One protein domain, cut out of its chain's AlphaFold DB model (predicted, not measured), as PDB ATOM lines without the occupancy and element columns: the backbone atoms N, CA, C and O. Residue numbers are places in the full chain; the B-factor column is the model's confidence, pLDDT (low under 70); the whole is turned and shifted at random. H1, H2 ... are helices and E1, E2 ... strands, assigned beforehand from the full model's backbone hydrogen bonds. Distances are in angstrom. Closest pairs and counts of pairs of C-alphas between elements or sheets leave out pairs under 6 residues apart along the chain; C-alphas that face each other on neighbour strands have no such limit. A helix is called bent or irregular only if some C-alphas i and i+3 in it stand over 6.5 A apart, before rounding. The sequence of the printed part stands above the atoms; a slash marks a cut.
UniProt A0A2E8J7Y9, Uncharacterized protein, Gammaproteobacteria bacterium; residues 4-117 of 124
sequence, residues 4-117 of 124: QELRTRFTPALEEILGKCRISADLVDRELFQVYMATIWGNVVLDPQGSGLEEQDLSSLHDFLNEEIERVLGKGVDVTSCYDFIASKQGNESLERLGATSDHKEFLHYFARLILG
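What this domain is: This is residues 4 to 117 of the 124 residues of an uncharacterized protein of Gammaproteobacteria bacterium (UniProt A0A2E8J7Y9). H2 runs through the middle of a rounded cluster of helices: H3 folds back beside it as a helical hairpin, running the opposite way, and H1 slants past these two, touching H3 with its residues 6 to 7 and H2 with its residues 17 to 18. H4, H5 and H6 pack on H2 at large angles, with H4 and H6 also packed on each other, and a tiny strand turn at residues 22 to 28 lies far from the middle. The printed part has 114 residues, with six named helices and one named strand in the order H1, E1, H2, H3, H4, H5, H6, and its class is mostly helix. It is compact, with a radius of gyration of the C-alphas of 13.7 A and spans of 36 by 35 by 25 A.

Where its parts are: H1 covers residues 4 to 20, 24.4 A long, from C-alpha 4 at (223.125, 240.356, 235.941); it has a kink of 43 degrees near residue 11 and is irregular, but only just, with C-alphas 9 and 12 7.0 A apart. E1 is residues 22 to 24; it pairs with no named strand, but it has a short antiparallel pairing with residues 27 to 28. H2 is residues 30 to 46, 24.2 A long, beginning at C-alpha 30 at (220.034, 215.001, 238.607). H3, residues 55 to 73, is the longest helix at 26.8 A; it is irregular, but only just, with C-alphas 56 and 59 6.7 A apart. H4 is residues 79 to 86 and H5 is residues 89 to 97. H6, residues 102 to 116, is 20.7 A long and ends at C-alpha 116 at (204.963, 223.033, 249.910).

How they stand to each other: H2 is the hub, touching five other helices. H1, H2 and H3 form an up and down bundle, each running against the one before it. H1 and H2 only just touch, with 3 pairs of C-alphas within 8 A, the closest Leu 18 and Phe 33 at 7.1 A, at a steep tilt of 43 degrees. H2 and H3 are a hairpin at a shallow tilt of 1 degree; their closest C-alphas, Arg 30 and Leu 73, are 6.6 A apart. H4 touches H2 at a steep tilt of 63 degrees, with the C-alphas of Gln 34 and Cys 82 closest at 5.2 A. H5 touches H2 with residues 31 to 35 of H2 alone, about perpendicular at 89 degrees, closest at the C-alphas of Glu 31 and Ser 94, 6.8 A. H6 touches H4, closest at the C-alphas of Tyr 83 and Ala 112, 5.0 A. The helix packing is mostly crossed. Every O i to N i+4 pair is within hydrogen-bond range in H2, H4, H5 and H6; in H1 it is 11 of 13 and in H3 13 of 15.

The domain as a whole: The C-alphas farthest apart, those of Ala 25 and Gly 117, are 37.7 A apart. The printed part has no cut and no long link. The mean pLDDT of the printed part is 94.4, and no printed residue is under 70.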
ATOM      1  N   GLN A   4     221.850 240.494 236.649       87.12
ATOM      2  CA  GLN A   4     223.125 240.356 235.941       87.12
ATOM      3  C   GLN A   4     224.299 240.294 236.925       87.12
ATOM      4  O   GLN A   4     225.238 239.508 236.739       87.12
ATOM      5  N   GLU A   5     224.228 241.076 237.998       88.06
ATOM      6  CA  GLU A   5     225.192 241.045 239.092       88.06
ATOM      7  C   GLU A   5     225.177 239.684 239.810       88.06
ATOM      8  O   GLU A   5     226.232 239.079 240.025       88.06
ATOM      9  N   LEU A   6     223.984 239.143 240.085       89.44
ATOM     10  CA  LEU A   6     223.828 237.808 240.672       89.44
ATOM     11  C   LEU A   6     224.410 236.712 239.779       89.44
ATOM     12  O   LEU A   6     225.174 235.879 240.267       89.44
ATOM     13  N   ARG A   7     224.138 236.738 238.468       90.50
ATOM     14  CA  ARG A   7     224.742 235.783 237.523       90.50
ATOM     15  C   ARG A   7     226.259 235.816 237.601       90.50
ATOM     16  O   ARG A   7     226.885 234.770 237.738       90.50
ATOM     17  N   THR A   8     226.850 237.004 237.555       90.56
ATOM     18  CA  THR A   8     228.311 237.164 237.582       90.56
ATOM     19  C   THR A   8     228.913 236.575 238.858       90.56
ATOM     20  O   THR A   8     229.950 235.917 238.816       90.56
ATOM     21  N   ARG A   9     228.237 236.775 239.991       90.00
ATOM     22  CA  ARG A   9     228.713 236.343 241.304       90.00
ATOM     23  C   ARG A   9     228.504 234.853 241.579       90.00
ATOM     24  O   ARG A   9     229.394 234.221 242.139       90.00
ATOM     25  N   PHE A  10     227.348 234.300 241.220       90.81
ATOM     26  CA  PHE A  10     226.940 232.952 241.632       90.81
ATOM     27  C   PHE A  10     227.138 231.879 240.556       90.81
ATOM     28  O   PHE A  10     227.202 230.699 240.903       90.81
ATOM     29  N   THR A  11     227.316 232.248 239.282       92.06
ATOM     30  CA  THR A  11     227.612 231.270 238.214       92.06
ATOM     31  C   THR A  11     228.842 230.413 238.525       92.06
ATOM     32  O   THR A  11     228.718 229.197 238.415       92.06
ATOM     33  N   PRO A  12     229.989 230.955 238.991       92.94
ATOM     34  CA  PRO A  12     231.151 230.119 239.305       92.94
ATOM     35  C   PRO A  12     230.860 229.048 240.368       92.94
ATOM     36  O   PRO A  12     231.300 227.908 240.243       92.94
ATOM     37  N   ALA A  13     230.072 229.393 241.391       91.12
ATOM     38  CA  ALA A  13     229.669 228.449 242.431       91.12
ATOM     39  C   ALA A  13     228.721 227.369 241.880       91.12
ATOM     40  O   ALA A  13     228.866 226.190 242.205       91.12
ATOM     41  N   LEU A  14     227.779 227.745 241.009       92.62
ATOM     42  CA  LEU A  14     226.905 226.779 240.340       92.62
ATOM     43  C   LEU A  14     227.666 225.867 239.377       92.62
ATOM     44  O   LEU A  14     227.368 224.678 239.315       92.62
ATOM     45  N   GLU A  15     228.661 226.382 238.658       92.56
ATOM     46  CA  GLU A  15     229.519 225.574 237.789       92.56
ATOM     47  C   GLU A  15     230.341 224.562 238.589       92.56
ATOM     48  O   GLU A  15     230.464 223.410 238.169       92.56
ATOM     49  N   GLU A  16     230.840 224.941 239.769       93.69
ATOM     50  CA  GLU A  16     231.514 224.009 240.676       93.69
ATOM     51  C   GLU A  16     230.567 222.882 241.121       93.69
ATOM     52  O   GLU A  16     230.934 221.703 241.102       93.69
ATOM     53  N   ILE A  17     229.327 223.222 241.479       93.69
ATOM     54  CA  ILE A  17     228.305 222.245 241.873       93.69
ATOM     55  C   ILE A  17     227.932 221.339 240.705       93.69
ATOM     56  O   ILE A  17     227.873 220.120 240.866       93.69
ATOM     57  N   LEU A  18     227.736 221.901 239.515       93.12
ATOM     58  CA  LEU A  18     227.463 221.129 238.309       93.12
ATOM     59  C   LEU A  18     228.630 220.190 237.975       93.12
ATOM     60  O   LEU A  18     228.402 219.060 237.550       93.12
ATOM     61  N   GLY A  19     229.867 220.626 238.219       93.31
ATOM     62  CA  GLY A  19     231.064 219.793 238.136       93.31
ATOM     63  C   GLY A  19     231.015 218.603 239.096       93.31
ATOM     64  O   GLY A  19     231.274 217.480 238.673       93.31
ATOM     65  N   LYS A  20     230.608 218.817 240.354       93.38
ATOM     66  CA  LYS A  20     230.414 217.741 241.351       93.38
ATOM     67  C   LYS A  20     229.295 216.774 240.969       93.38
ATOM     68  O   LYS A  20     229.379 215.593 241.285       93.38
ATOM     69  N   CYS A  21     228.267 217.263 240.281       94.88
ATOM     70  CA  CYS A  21     227.153 216.443 239.810       94.88
ATOM     71  C   CYS A  21     227.467 215.714 238.495       94.88
ATOM     72  O   CYS A  21     226.666 214.903 238.041       94.88
ATOM     73  N   ARG A  22     228.593 215.992 237.831       94.00
ATOM     74  CA  ARG A  22     228.892 215.422 236.515       94.00
ATOM     75  C   ARG A  22     229.394 213.981 236.638       94.00
ATOM     76  O   ARG A  22     230.425 213.724 237.250       94.00
ATOM     77  N   ILE A  23     228.700 213.051 235.982       91.38
ATOM     78  CA  ILE A  23     229.087 211.633 235.892       91.38
ATOM     79  C   ILE A  23     229.962 211.397 234.652       91.38
ATOM     80  O   ILE A  23     230.942 210.656 234.699       91.38
ATOM     81  N   SER A  24     229.616 212.025 233.525       90.12
ATOM     82  CA  SER A  24     230.392 211.980 232.276       90.12
ATOM     83  C   SER A  24     230.195 213.274 231.480       90.12
ATOM     84  O   SER A  24     229.488 214.165 231.944       90.12
ATOM     85  N   ALA A  25     230.802 213.403 230.295       81.31
ATOM     86  CA  ALA A  25     230.703 214.620 229.479       81.31
ATOM     87  C   ALA A  25     229.250 215.088 229.259       81.31
ATOM     88  O   ALA A  25     228.986 216.283 229.370       81.31
ATOM     89  N   ASP A  26     228.327 214.142 229.061       85.31
ATOM     90  CA  ASP A  26     226.923 214.411 228.726       85.31
ATOM     91  C   ASP A  26     225.935 213.981 229.826       85.31
ATOM     92  O   ASP A  26     224.722 214.066 229.642       85.31
ATOM     93  N   LEU A  27     226.432 213.490 230.971       90.81
ATOM     94  CA  LEU A  27     225.588 212.949 232.039       90.81
ATOM     95  C   LEU A  27     225.814 213.678 233.362       90.81
ATOM     96  O   LEU A  27     226.935 213.733 233.872       90.81
ATOM     97  N   VAL A  28     224.716 214.163 233.939       94.44
ATOM     98  CA  VAL A  28     224.658 214.811 235.252       94.44
ATOM     99  C   VAL A  28     223.782 213.974 236.181       94.44
ATOM    100  O   VAL A  28     222.706 213.522 235.788       94.44
ATOM    101  N   ASP A  29     224.237 213.781 237.414       96.12
ATOM    102  CA  ASP A  29     223.435 213.265 238.512       96.12
ATOM    103  C   ASP A  29     222.387 214.312 238.909       96.12
ATOM    104  O   ASP A  29     222.656 215.297 239.601       96.12
ATOM    105  N   ARG A  30     221.170 214.098 238.413       95.38
ATOM    106  CA  ARG A  30     220.034 215.001 238.607       95.38
ATOM    107  C   ARG A  30     219.537 215.006 240.049       95.38
ATOM    108  O   ARG A  30     219.061 216.038 240.514       95.38
ATOM    109  N   GLU A  31     219.646 213.885 240.757       96.06
ATOM    110  CA  GLU A  31     219.193 213.787 242.145       96.06
ATOM    111  C   GLU A  31     220.144 214.552 243.064       96.06
ATOM    112  O   GLU A  31     219.694 215.366 243.872       96.06
ATOM    113  N   LEU A  32     221.455 214.363 242.885       96.56
ATOM    114  CA  LEU A  32     222.474 215.123 243.608       96.56
ATOM    115  C   LEU A  32     222.347 216.628 243.333       96.56
ATOM    116  O   LEU A  32     222.393 217.434 244.263       96.56
ATOM    117  N   PHE A  33     222.116 217.008 242.074       97.31
ATOM    118  CA  PHE A  33     221.912 218.406 241.705       97.31
ATOM    119  C   PHE A  33     220.685 219.015 242.403       97.31
ATOM    120  O   PHE A  33     220.794 220.080 243.008       97.31
ATOM    121  N   GLN A  34     219.541 218.321 242.407       97.31
ATOM    122  CA  GLN A  34     218.334 218.769 243.117       97.31
ATOM    123  C   GLN A  34     218.577 218.955 244.624       97.31
ATOM    124  O   GLN A  34     218.131 219.952 245.194       97.31
ATOM    125  N   VAL A  35     219.318 218.042 245.265       97.38
ATOM    126  CA  VAL A  35     219.689 218.154 246.689       97.38
ATOM    127  C   VAL A  35     220.568 219.381 246.936       97.38
ATOM    128  O   VAL A  35     220.319 220.127 247.887       97.38
ATOM    129  N   TYR A  36     221.561 219.644 246.081       97.12
ATOM    130  CA  TYR A  36     222.387 220.848 246.195       97.12
ATOM    131  C   TYR A  36     221.571 222.129 246.029       97.12
ATOM    132  O   TYR A  36     221.726 223.041 246.837       97.12
ATOM    133  N   MET A  37     220.682 222.195 245.037       97.50
ATOM    134  CA  MET A  37     219.869 223.391 244.792       97.50
ATOM    135  C   MET A  37     218.926 223.687 245.961       97.50
ATOM    136  O   MET A  37     218.877 224.823 246.434       97.50
ATOM    137  N   ALA A  38     218.257 222.664 246.501       97.75
ATOM    138  CA  ALA A  38     217.442 222.809 247.708       97.75
ATOM    139  C   ALA A  38     218.285 223.232 248.927       97.75
ATOM    140  O   ALA A  38     217.849 224.040 249.746       97.75
ATOM    141  N   THR A  39     219.516 222.729 249.043       96.44
ATOM    142  CA  THR A  39     220.417 223.093 250.147       96.44
ATOM    143  C   THR A  39     220.860 224.552 250.057       96.44
ATOM    144  O   THR A  39     220.810 225.270 251.053       96.44
ATOM    145  N   ILE A  40     221.267 225.006 248.868       95.50
ATOM    146  CA  ILE A  40     221.667 226.398 248.629       95.50
ATOM    147  C   ILE A  40     220.511 227.334 248.944       95.50
ATOM    148  O   ILE A  40     220.692 228.271 249.716       95.50
ATOM    149  N   TRP A  41     219.331 227.069 248.379       96.88
ATOM    150  CA  TRP A  41     218.177 227.934 248.588       96.88
ATOM    151  C   TRP A  41     217.810 228.037 250.068       96.88
ATOM    152  O   TRP A  41     217.671 229.142 250.585       96.88
ATOM    153  N   GLY A  42     217.740 226.901 250.770       96.12
ATOM    154  CA  GLY A  42     217.467 226.890 252.205       96.12
ATOM    155  C   GLY A  42     218.489 227.704 253.002       96.12
ATOM    156  O   GLY A  42     218.105 228.476 253.875       96.12
ATOM    157  N   ASN A  43     219.783 227.576 252.684       94.88
ATOM    158  CA  ASN A  43     220.843 228.293 253.399       94.88
ATOM    159  C   ASN A  43     220.767 229.799 253.153       94.88
ATOM    160  O   ASN A  43     220.901 230.577 254.092       94.88
ATOM    161  N   VAL A  44     220.519 230.206 251.907       95.06
ATOM    162  CA  VAL A  44     220.422 231.624 251.556       95.06
ATOM    163  C   VAL A  44     219.170 232.262 252.155       95.06
ATOM    164  O   VAL A  44     219.244 233.390 252.625       95.06
ATOM    165  N   VAL A  45     218.031 231.565 252.180       94.94
ATOM    166  CA  VAL A  45     216.814 232.082 252.829       94.94
ATOM    167  C   VAL A  45     216.988 232.176 254.345       94.94
ATOM    168  O   VAL A  45     216.460 233.103 254.956       94.94
ATOM    169  N   LEU A  46     217.718 231.239 254.957       94.88
ATOM    170  CA  LEU A  46     217.976 231.249 256.397       94.88
ATOM    171  C   LEU A  46     218.924 232.383 256.813       94.88
ATOM    172  O   LEU A  46     218.692 233.019 257.839       94.88
ATOM    173  N   ASP A  47     219.982 232.616 256.036       95.31
ATOM    174  CA  ASP A  47     220.974 233.663 256.286       95.31
ATOM    175  C   ASP A  47     221.416 234.343 254.972       95.31
ATOM    176  O   ASP A  47     222.473 234.018 254.401       95.31
ATOM    177  N   PRO A  48     220.625 235.316 254.473       94.25
ATOM    178  CA  PRO A  48     220.974 236.057 253.263       94.25
ATOM    179  C   PRO A  48     222.304 236.800 253.422       94.25
ATOM    180  O   PRO A  48     223.145 236.792 252.520       94.25
ATOM    181  N   GLN A  49     222.541 237.379 254.604       93.12
ATOM    182  CA  GLN A  49     223.731 238.180 254.890       93.12
ATOM    183  C   GLN A  49     225.004 237.331 254.910       93.12
ATOM    184  O   GLN A  49     226.024 237.762 254.370       93.12
ATOM    185  N   GLY A  50     224.946 236.108 255.444       89.94
ATOM    186  CA  GLY A  50     226.039 235.133 255.372       89.94
ATOM    187  C   GLY A  50     226.409 234.739 253.939       89.94
ATOM    188  O   GLY A  50     227.559 234.401 253.660       89.94
ATOM    189  N   SER A  51     225.467 234.876 253.003       88.06
ATOM    190  CA  SER A  51     225.685 234.706 251.557       88.06
ATOM    191  C   SER A  51     226.090 236.014 250.852       88.06
ATOM    192  O   SER A  51     226.335 236.042 249.640       88.06
ATOM    193  N   GLY A  52     226.198 237.103 251.618       89.81
ATOM    194  CA  GLY A  52     226.455 238.470 251.179       89.81
ATOM    195  C   GLY A  52     225.367 239.015 250.257       89.81
ATOM    196  O   GLY A  52     225.703 239.655 249.256       89.81
ATOM    197  N   LEU A  53     224.116 238.703 250.589       93.62
ATOM    198  CA  LEU A  53     222.881 239.173 249.971       93.62
ATOM    199  C   LEU A  53     222.025 239.909 251.005       93.62
ATOM    200  O   LEU A  53     222.137 239.685 252.212       93.62
ATOM    201  N   GLU A  54     221.132 240.759 250.521       94.00
ATOM    202  CA  GLU A  54     220.063 241.359 251.315       94.00
ATOM    203  C   GLU A  54     218.737 240.624 251.055       94.00
ATOM    204  O   GLU A  54     218.574 239.953 250.035       94.00
ATOM    205  N   GLU A  55     217.753 240.752 251.950       92.50
ATOM    206  CA  GLU A  55     216.445 240.085 251.784       92.50
ATOM    207  C   GLU A  55     215.765 240.449 250.452       92.50
ATOM    208  O   GLU A  55     215.152 239.603 249.803       92.50
ATOM    209  N   GLN A  56     215.925 241.695 249.999       93.38
ATOM    210  CA  GLN A  56     215.413 242.163 248.706       93.38
ATOM    211  C   GLN A  56     216.045 241.470 247.489       93.38
ATOM    212  O   GLN A  56     215.453 241.482 246.410       93.38
ATOM    213  N   ASP A  57     217.213 240.846 247.647       94.50
ATOM    214  CA  ASP A  57     217.909 240.140 246.569       94.50
ATOM    215  C   ASP A  57     217.385 238.713 246.376       94.50
ATOM    216  O   ASP A  57     217.629 238.102 245.333       94.50
ATOM    217  N   LEU A  58     216.644 238.180 247.356       94.44
ATOM    218  CA  LEU A  58     216.169 236.797 247.353       94.44
ATOM    219  C   LEU A  58     215.270 236.489 246.158       94.44
ATOM    220  O   LEU A  58     215.381 235.409 245.585       94.44
ATOM    221  N   SER A  59     214.418 237.433 245.746       94.38
ATOM    222  CA  SER A  59     213.559 237.250 244.568       94.38
ATOM    223  C   SER A  59     214.388 237.089 243.294       94.38
ATOM    224  O   SER A  59     214.157 236.172 242.514       94.38
ATOM    225  N   SER A  60     215.393 237.944 243.102       94.69
ATOM    226  CA  SER A  60     216.263 237.883 241.927       94.69
ATOM    227  C   SER A  60     217.141 236.627 241.937       94.69
ATOM    228  O   SER A  60     217.404 236.047 240.883       94.69
ATOM    229  N   LEU A  61     217.584 236.174 243.118       95.31
ATOM    230  CA  LEU A  61     218.320 234.915 243.243       95.31
ATOM    231  C   LEU A  61     217.426 233.712 242.942       95.31
ATOM    232  O   LEU A  61     217.872 232.782 242.278       95.31
ATOM    233  N   HIS A  62     216.182 233.726 243.417       96.06
ATOM    234  CA  HIS A  62     215.206 232.681 243.133       96.06
ATOM    235  C   HIS A  62     214.995 232.514 241.624       96.06
ATOM    236  O   HIS A  62     215.076 231.398 241.114       96.06
ATOM    237  N   ASP A  63     214.812 233.622 240.900       95.75
ATOM    238  CA  ASP A  63     214.663 233.608 239.443       95.75
ATOM    239  C   ASP A  63     215.914 233.046 238.753       95.75
ATOM    240  O   ASP A  63     215.812 232.167 237.897       95.75
ATOM    241  N   PHE A  64     217.102 233.479 239.184       95.50
ATOM    242  CA  PHE A  64     218.366 232.939 238.687       95.50
ATOM    243  C   PHE A  64     218.491 231.427 238.919       95.50
ATOM    244  O   PHE A  64     218.812 230.689 237.991       95.50
ATOM    245  N   LEU A  65     218.219 230.949 240.136       96.56
ATOM    246  CA  LEU A  65     218.291 229.523 240.451       96.56
ATOM    247  C   LEU A  65     217.285 228.719 239.626       96.56
ATOM    248  O   LEU A  65     217.639 227.650 239.141       96.56
ATOM    249  N   ASN A  66     216.070 229.226 239.413       97.31
ATOM    250  CA  ASN A  66     215.067 228.541 238.597       97.31
ATOM    251  C   ASN A  66     215.508 228.371 237.144       97.31
ATOM    252  O   ASN A  66     215.323 227.295 236.582       97.31
ATOM    253  N   GLU A  67     216.140 229.377 236.541       95.88
ATOM    254  CA  GLU A  67     216.680 229.236 235.185       95.88
ATOM    255  C   GLU A  67     217.781 228.171 235.105       95.88
ATOM    256  O   GLU A  67     217.836 227.376 234.166       95.88
ATOM    257  N   GLU A  68     218.656 228.135 236.105       95.50
ATOM    258  CA  GLU A  68     219.772 227.193 236.171       95.50
ATOM    259  C   GLU A  68     219.290 225.763 236.444       95.50
ATOM    260  O   GLU A  68     219.802 224.801 235.861       95.50
ATOM    261  N   ILE A  69     218.253 225.621 237.271       97.38
ATOM    262  CA  ILE A  69     217.555 224.362 237.522       97.38
ATOM    263  C   ILE A  69     216.880 223.868 236.249       97.38
ATOM    264  O   ILE A  69     217.109 222.723 235.853       97.38
ATOM    265  N   GLU A  70     216.114 224.722 235.572       97.38
ATOM    266  CA  GLU A  70     215.439 224.369 234.325       97.38
ATOM    267  C   GLU A  70     216.450 223.948 233.249       97.38
ATOM    268  O   GLU A  70     216.234 222.975 232.522       97.38
ATOM    269  N   ARG A  71     217.604 224.619 233.176       94.75
ATOM    270  CA  ARG A  71     218.682 224.281 232.239       94.75
ATOM    271  C   ARG A  71     219.228 222.865 232.443       94.75
ATOM    272  O   ARG A  71     219.556 222.199 231.462       94.75
ATOM    273  N   VAL A  72     219.352 222.406 233.690       94.31
ATOM    274  CA  VAL A  72     219.966 221.105 234.027       94.31
ATOM    275  C   VAL A  72     218.929 219.982 234.096       94.31
ATOM    276  O   VAL A  72     219.174 218.862 233.639       94.31
ATOM    277  N   LEU A  73     217.759 220.261 234.663       95.56
ATOM    278  CA  LEU A  73     216.710 219.273 234.916       95.56
ATOM    279  C   LEU A  73     215.626 219.276 233.831       95.56
ATOM    280  O   LEU A  73     214.878 218.308 233.692       95.56
ATOM    281  N   GLY A  74     215.592 220.287 232.979       95.12
ATOM    282  CA  GLY A  74     214.625 220.410 231.902       95.12
ATOM    283  C   GLY A  74     213.434 221.282 232.274       95.12
ATOM    284  O   GLY A  74     213.239 221.684 233.419       95.12
ATOM    285  N   LYS A  75     212.640 221.570 231.240       94.69
ATOM    286  CA  LYS A  75     211.583 222.582 231.242       94.69
ATOM    287  C   LYS A  75     210.582 222.423 232.388       94.69
ATOM    288  O   LYS A  75     210.006 221.345 232.543       94.69
ATOM    289  N   GLY A  76     210.296 223.522 233.090       92.19
ATOM    290  CA  GLY A  76     209.271 223.575 234.135       92.19
ATOM    291  C   GLY A  76     209.690 222.965 235.471       92.19
ATOM    292  O   GLY A  76     208.826 222.747 236.314       92.19
ATOM    293  N   VAL A  77     210.980 222.667 235.652       97.31
ATOM    294  CA  VAL A  77     211.545 222.283 236.948       97.31
ATOM    295  C   VAL A  77     212.158 223.520 237.596       97.31
ATOM    296  O   VAL A  77     212.955 224.216 236.973       97.31
ATOM    297  N   ASP A  78     211.799 223.767 238.850       97.88
ATOM    298  CA  ASP A  78     212.185 224.943 239.632       97.88
ATOM    299  C   ASP A  78     212.636 224.556 241.057       97.88
ATOM    300  O   ASP A  78     212.689 223.376 241.426       97.88
ATOM    301  N   VAL A  79     212.987 225.547 241.881       97.25
ATOM    302  CA  VAL A  79     213.366 225.336 243.287       97.25
ATOM    303  C   VAL A  79     212.264 224.594 244.054       97.25
ATOM    304  O   VAL A  79     212.562 223.682 244.827       97.25
ATOM    305  N   THR A  80     210.991 224.930 243.831       96.94
ATOM    306  CA  THR A  80     209.858 224.248 244.475       96.94
ATOM    307  C   THR A  80     209.815 222.766 244.102       96.94
ATOM    308  O   THR A  80     209.663 221.917 244.982       96.94
ATOM    309  N   SER A  81     210.057 222.438 242.834       97.44
ATOM    310  CA  SER A  81     210.150 221.067 242.326       97.44
ATOM    311  C   SER A  81     211.276 220.277 243.002       97.44
ATOM    312  O   SER A  81     211.105 219.091 243.302       97.44
ATOM    313  N   CYS A  82     212.411 220.919 243.309       97.88
ATOM    314  CA  CYS A  82     213.482 220.303 244.098       97.88
ATOM    315  C   CYS A  82     212.988 219.910 245.500       97.88
ATOM    316  O   CYS A  82     213.261 218.798 245.949       97.88
ATOM    317  N   TYR A  83     212.216 220.764 246.179       97.69
ATOM    318  CA  TYR A  83     211.634 220.423 247.485       97.69
ATOM    319  C   TYR A  83     210.530 219.369 247.402       97.69
ATOM    320  O   TYR A  83     210.446 218.517 248.290       97.69
ATOM    321  N   ASP A  84     209.717 219.367 246.345       97.19
ATOM    322  CA  ASP A  84     208.758 218.287 246.093       97.19
ATOM    323  C   ASP A  84     209.471 216.940 245.928       97.19
ATOM    324  O   ASP A  84     209.033 215.929 246.487       97.19
ATOM    325  N   PHE A  85     210.611 216.926 245.234       97.50
ATOM    326  CA  PHE A  85     211.466 215.749 245.159       97.50
ATOM    327  C   PHE A  85     211.994 215.338 246.534       97.50
ATOM    328  O   PHE A  85     211.827 214.172 246.891       97.50
ATOM    329  N   ILE A  86     212.565 216.257 247.323       97.19
ATOM    330  CA  ILE A  86     213.037 215.978 248.693       97.19
ATOM    331  C   ILE A  86     211.925 215.360 249.549       97.19
ATOM    332  O   ILE A  86     212.167 214.410 250.290       97.19
ATOM    333  N   ALA A  87     210.696 215.864 249.437       95.81
ATOM    334  CA  ALA A  87     209.543 215.358 250.180       95.81
ATOM    335  C   ALA A  87     209.011 214.004 249.672       95.81
ATOM    336  O   ALA A  87     208.153 213.393 250.316       95.81
ATOM    337  N   SER A  88     209.479 213.533 248.516       96.44
ATOM    338  CA  SER A  88     209.047 212.273 247.921       96.44
ATOM    339  C   SER A  88     209.773 211.065 248.525       96.44
ATOM    340  O   SER A  88     210.838 211.167 249.135       96.44
ATOM    341  N   LYS A  89     209.223 209.866 248.295       94.94
ATOM    342  CA  LYS A  89     209.908 208.612 248.643       94.94
ATOM    343  C   LYS A  89     211.268 208.498 247.940       94.94
ATOM    344  O   LYS A  89     212.231 208.081 248.572       94.94
ATOM    345  N   GLN A  90     211.338 208.879 246.665       95.69
ATOM    346  CA  GLN A  90     212.572 208.811 245.886       95.69
ATOM    347  C   GLN A  90     213.631 209.763 246.447       95.69
ATOM    348  O   GLN A  90     214.759 209.334 246.649       95.69
ATOM    349  N   GLY A  91     213.261 211.006 246.766       95.94
ATOM    350  CA  GLY A  91     214.193 211.975 247.351       95.94
ATOM    351  C   GLY A  91     214.725 211.536 248.707       95.94
ATOM    352  O   GLY A  91     215.927 211.623 248.937       95.94
ATOM    353  N   ASN A  92     213.872 210.964 249.562       94.69
ATOM    354  CA  ASN A  92     214.313 210.342 250.813       94.69
ATOM    355  C   ASN A  92     215.360 209.245 250.573       94.69
ATOM    356  O   ASN A  92     216.424 209.254 251.185       94.69
ATOM    357  N   GLU A  93     215.096 208.322 249.647       96.00
ATOM    358  CA  GLU A  93     216.053 207.266 249.301       96.00
ATOM    359  C   GLU A  93     217.350 207.829 248.693       96.00
ATOM    360  O   GLU A  93     218.425 207.279 248.934       96.00
ATOM    361  N   SER A  94     217.281 208.924 247.931       96.06
ATOM    362  CA  SER A  94     218.462 209.620 247.412       96.06
ATOM    363  C   SER A  94     219.287 210.251 248.529       96.06
ATOM    364  O   SER A  94     220.501 210.078 248.537       96.06
ATOM    365  N   LEU A  95     218.662 210.919 249.503       96.31
ATOM    366  CA  LEU A  95     219.365 211.489 250.659       96.31
ATOM    367  C   LEU A  95     220.105 210.411 251.462       96.31
ATOM    368  O   LEU A  95     221.229 210.647 251.905       96.31
ATOM    369  N   GLU A  96     219.519 209.218 251.601       95.25
ATOM    370  CA  GLU A  96     220.207 208.064 252.195       95.25
ATOM    371  C   GLU A  96     221.414 207.620 251.362       95.25
ATOM    372  O   GLU A  96     222.514 207.474 251.895       95.25
ATOM    373  N   ARG A  97     221.242 207.436 250.044       94.62
ATOM    374  CA  ARG A  97     222.334 207.012 249.147       94.62
ATOM    375  C   ARG A  97     223.493 208.003 249.115       94.62
ATOM    376  O   ARG A  97     224.643 207.585 249.011       94.62
ATOM    377  N   LEU A  98     223.188 209.293 249.196       93.38
ATOM    378  CA  LEU A  98     224.170 210.375 249.210       93.38
ATOM    379  C   LEU A  98     224.867 210.528 250.570       93.38
ATOM    380  O   LEU A  98     225.802 211.317 250.684       93.38
ATOM    381  N   GLY A  99     224.437 209.785 251.598       93.69
ATOM    382  CA  GLY A  99     225.015 209.860 252.936       93.69
ATOM    383  C   GLY A  99     224.727 211.186 253.643       93.69
ATOM    384  O   GLY A  99     225.547 211.631 254.446       93.69
ATOM    385  N   ALA A 100     223.592 211.830 253.345       94.69
ATOM    386  CA  ALA A 100     223.185 213.048 254.038       94.69
ATOM    387  C   ALA A 100     223.024 212.770 255.542       94.69
ATOM    388  O   ALA A 100     222.447 211.757 255.951       94.69
ATOM    389  N   THR A 101     223.536 213.672 256.378       96.31
ATOM    390  CA  THR A 101     223.410 213.552 257.836       96.31
ATOM    391  C   THR A 101     221.960 213.759 258.274       96.31
ATOM    392  O   THR A 101     221.160 214.345 257.542       96.31
ATOM    393  N   SER A 102     221.611 213.306 259.483       95.06
ATOM    394  CA  SER A 102     220.276 213.542 260.053       95.06
ATOM    395  C   SER A 102     219.926 215.031 260.086       95.06
ATOM    396  O   SER A 102     218.841 215.399 259.649       95.06
ATOM    397  N   ASP A 103     220.875 215.882 260.486       96.00
ATOM    398  CA  ASP A 103     220.692 217.338 260.533       96.00
ATOM    399  C   ASP A 103     220.408 217.925 259.143       96.00
ATOM    400  O   ASP A 103     219.531 218.771 258.981       96.00
ATOM    401  N   HIS A 104     221.114 217.453 258.108       96.44
ATOM    402  CA  HIS A 104     220.902 217.930 256.739       96.44
ATOM    403  C   HIS A 104     219.540 217.491 256.191       96.44
ATOM    404  O   HIS A 104     218.839 218.285 255.562       96.44
ATOM    405  N   LYS A 105     219.127 216.251 256.474       97.06
ATOM    406  CA  LYS A 105     217.792 215.751 256.115       97.06
ATOM    407  C   LYS A 105     216.699 216.554 256.816       97.06
ATOM    408  O   LYS A 105     215.752 216.987 256.163       97.06
ATOM    409  N   GLU A 106     216.835 216.787 258.121       96.50
ATOM    410  CA  GLU A 106     215.875 217.574 258.898       96.50
ATOM    411  C   GLU A 106     215.754 218.999 258.354       96.50
ATOM    412  O   GLU A 106     214.641 219.469 258.108       96.50
ATOM    413  N   PHE A 107     216.886 219.642 258.070       96.94
ATOM    414  CA  PHE A 107     216.940 220.957 257.440       96.94
ATOM    415  C   PHE A 107     216.176 220.998 256.106       96.94
ATOM    416  O   PHE A 107     215.310 221.853 255.904       96.94
ATOM    417  N   LEU A 108     216.437 220.053 255.200       97.25
ATOM    418  CA  LEU A 108     215.771 220.013 253.897       97.25
ATOM    419  C   LEU A 108     214.267 219.733 254.024       97.25
ATOM    420  O   LEU A 108     213.460 220.358 253.330       97.25
ATOM    421  N   HIS A 109     213.867 218.840 254.930       96.38
ATOM    422  CA  HIS A 109     212.455 218.555 255.184       96.38
ATOM    423  C   HIS A 109     211.720 219.715 255.847       96.38
ATOM    424  O   HIS A 109     210.542 219.921 255.552       96.38
ATOM    425  N   TYR A 110     212.385 220.478 256.714       95.38
ATOM    426  CA  TYR A 110     211.822 221.687 257.302       95.38
ATOM    427  C   TYR A 110     211.414 222.682 256.209       95.38
ATOM    428  O   TYR A 110     210.244 223.067 256.134       95.38
ATOM    429  N   PHE A 111     212.328 223.010 255.293       95.56
ATOM    430  CA  PHE A 111     212.018 223.904 254.177       95.56
ATOM    431  C   PHE A 111     210.996 223.309 253.206       95.56
ATOM    432  O   PHE A 111     210.110 224.030 252.748       95.56
ATOM    433  N   ALA A 112     211.037 221.997 252.953       95.62
ATOM    434  CA  ALA A 112     210.020 221.340 252.136       95.62
ATOM    435  C   ALA A 112     208.608 221.518 252.724       95.62
ATOM    436  O   ALA A 112     207.669 221.791 251.982       95.62
ATOM    437  N   ARG A 113     208.439 221.432 254.051       94.88
ATOM    438  CA  ARG A 113     207.139 221.686 254.704       94.88
ATOM    439  C   ARG A 113     206.689 223.134 254.544       94.88
ATOM    440  O   ARG A 113     205.517 223.365 254.258       94.88
ATOM    441  N   LEU A 114     207.606 224.088 254.721       93.69
ATOM    442  CA  LEU A 114     207.302 225.515 254.595       93.69
ATOM    443  C   LEU A 114     206.881 225.892 253.172       93.69
ATOM    444  O   LEU A 114     205.862 226.550 252.993       93.69
ATOM    445  N   ILE A 115     207.649 225.460 252.169       92.31
ATOM    446  CA  ILE A 115     207.442 225.842 250.765       92.31
ATOM    447  C   ILE A 115     206.228 225.127 250.169       92.31
ATOM    448  O   ILE A 115     205.453 225.733 249.434       92.31
ATOM    449  N   LEU A 116     206.035 223.845 250.493       92.50
ATOM    450  CA  LEU A 116     204.963 223.033 249.910       92.50
ATOM    451  C   LEU A 116     203.643 223.132 250.687       92.50
ATOM    452  O   LEU A 116     202.627 222.615 250.225       92.50
ATOM    453  N   GLY A 117     203.652 223.732 251.882       86.50
ATOM    454  CA  GLY A 117     202.467 223.879 252.729       86.50
ATOM    455  C   GLY A 117     201.834 222.551 253.164       86.50
ATOM    456  O   GLY A 117     200.635 222.503 253.433       86.50
TER     457      GLY A 117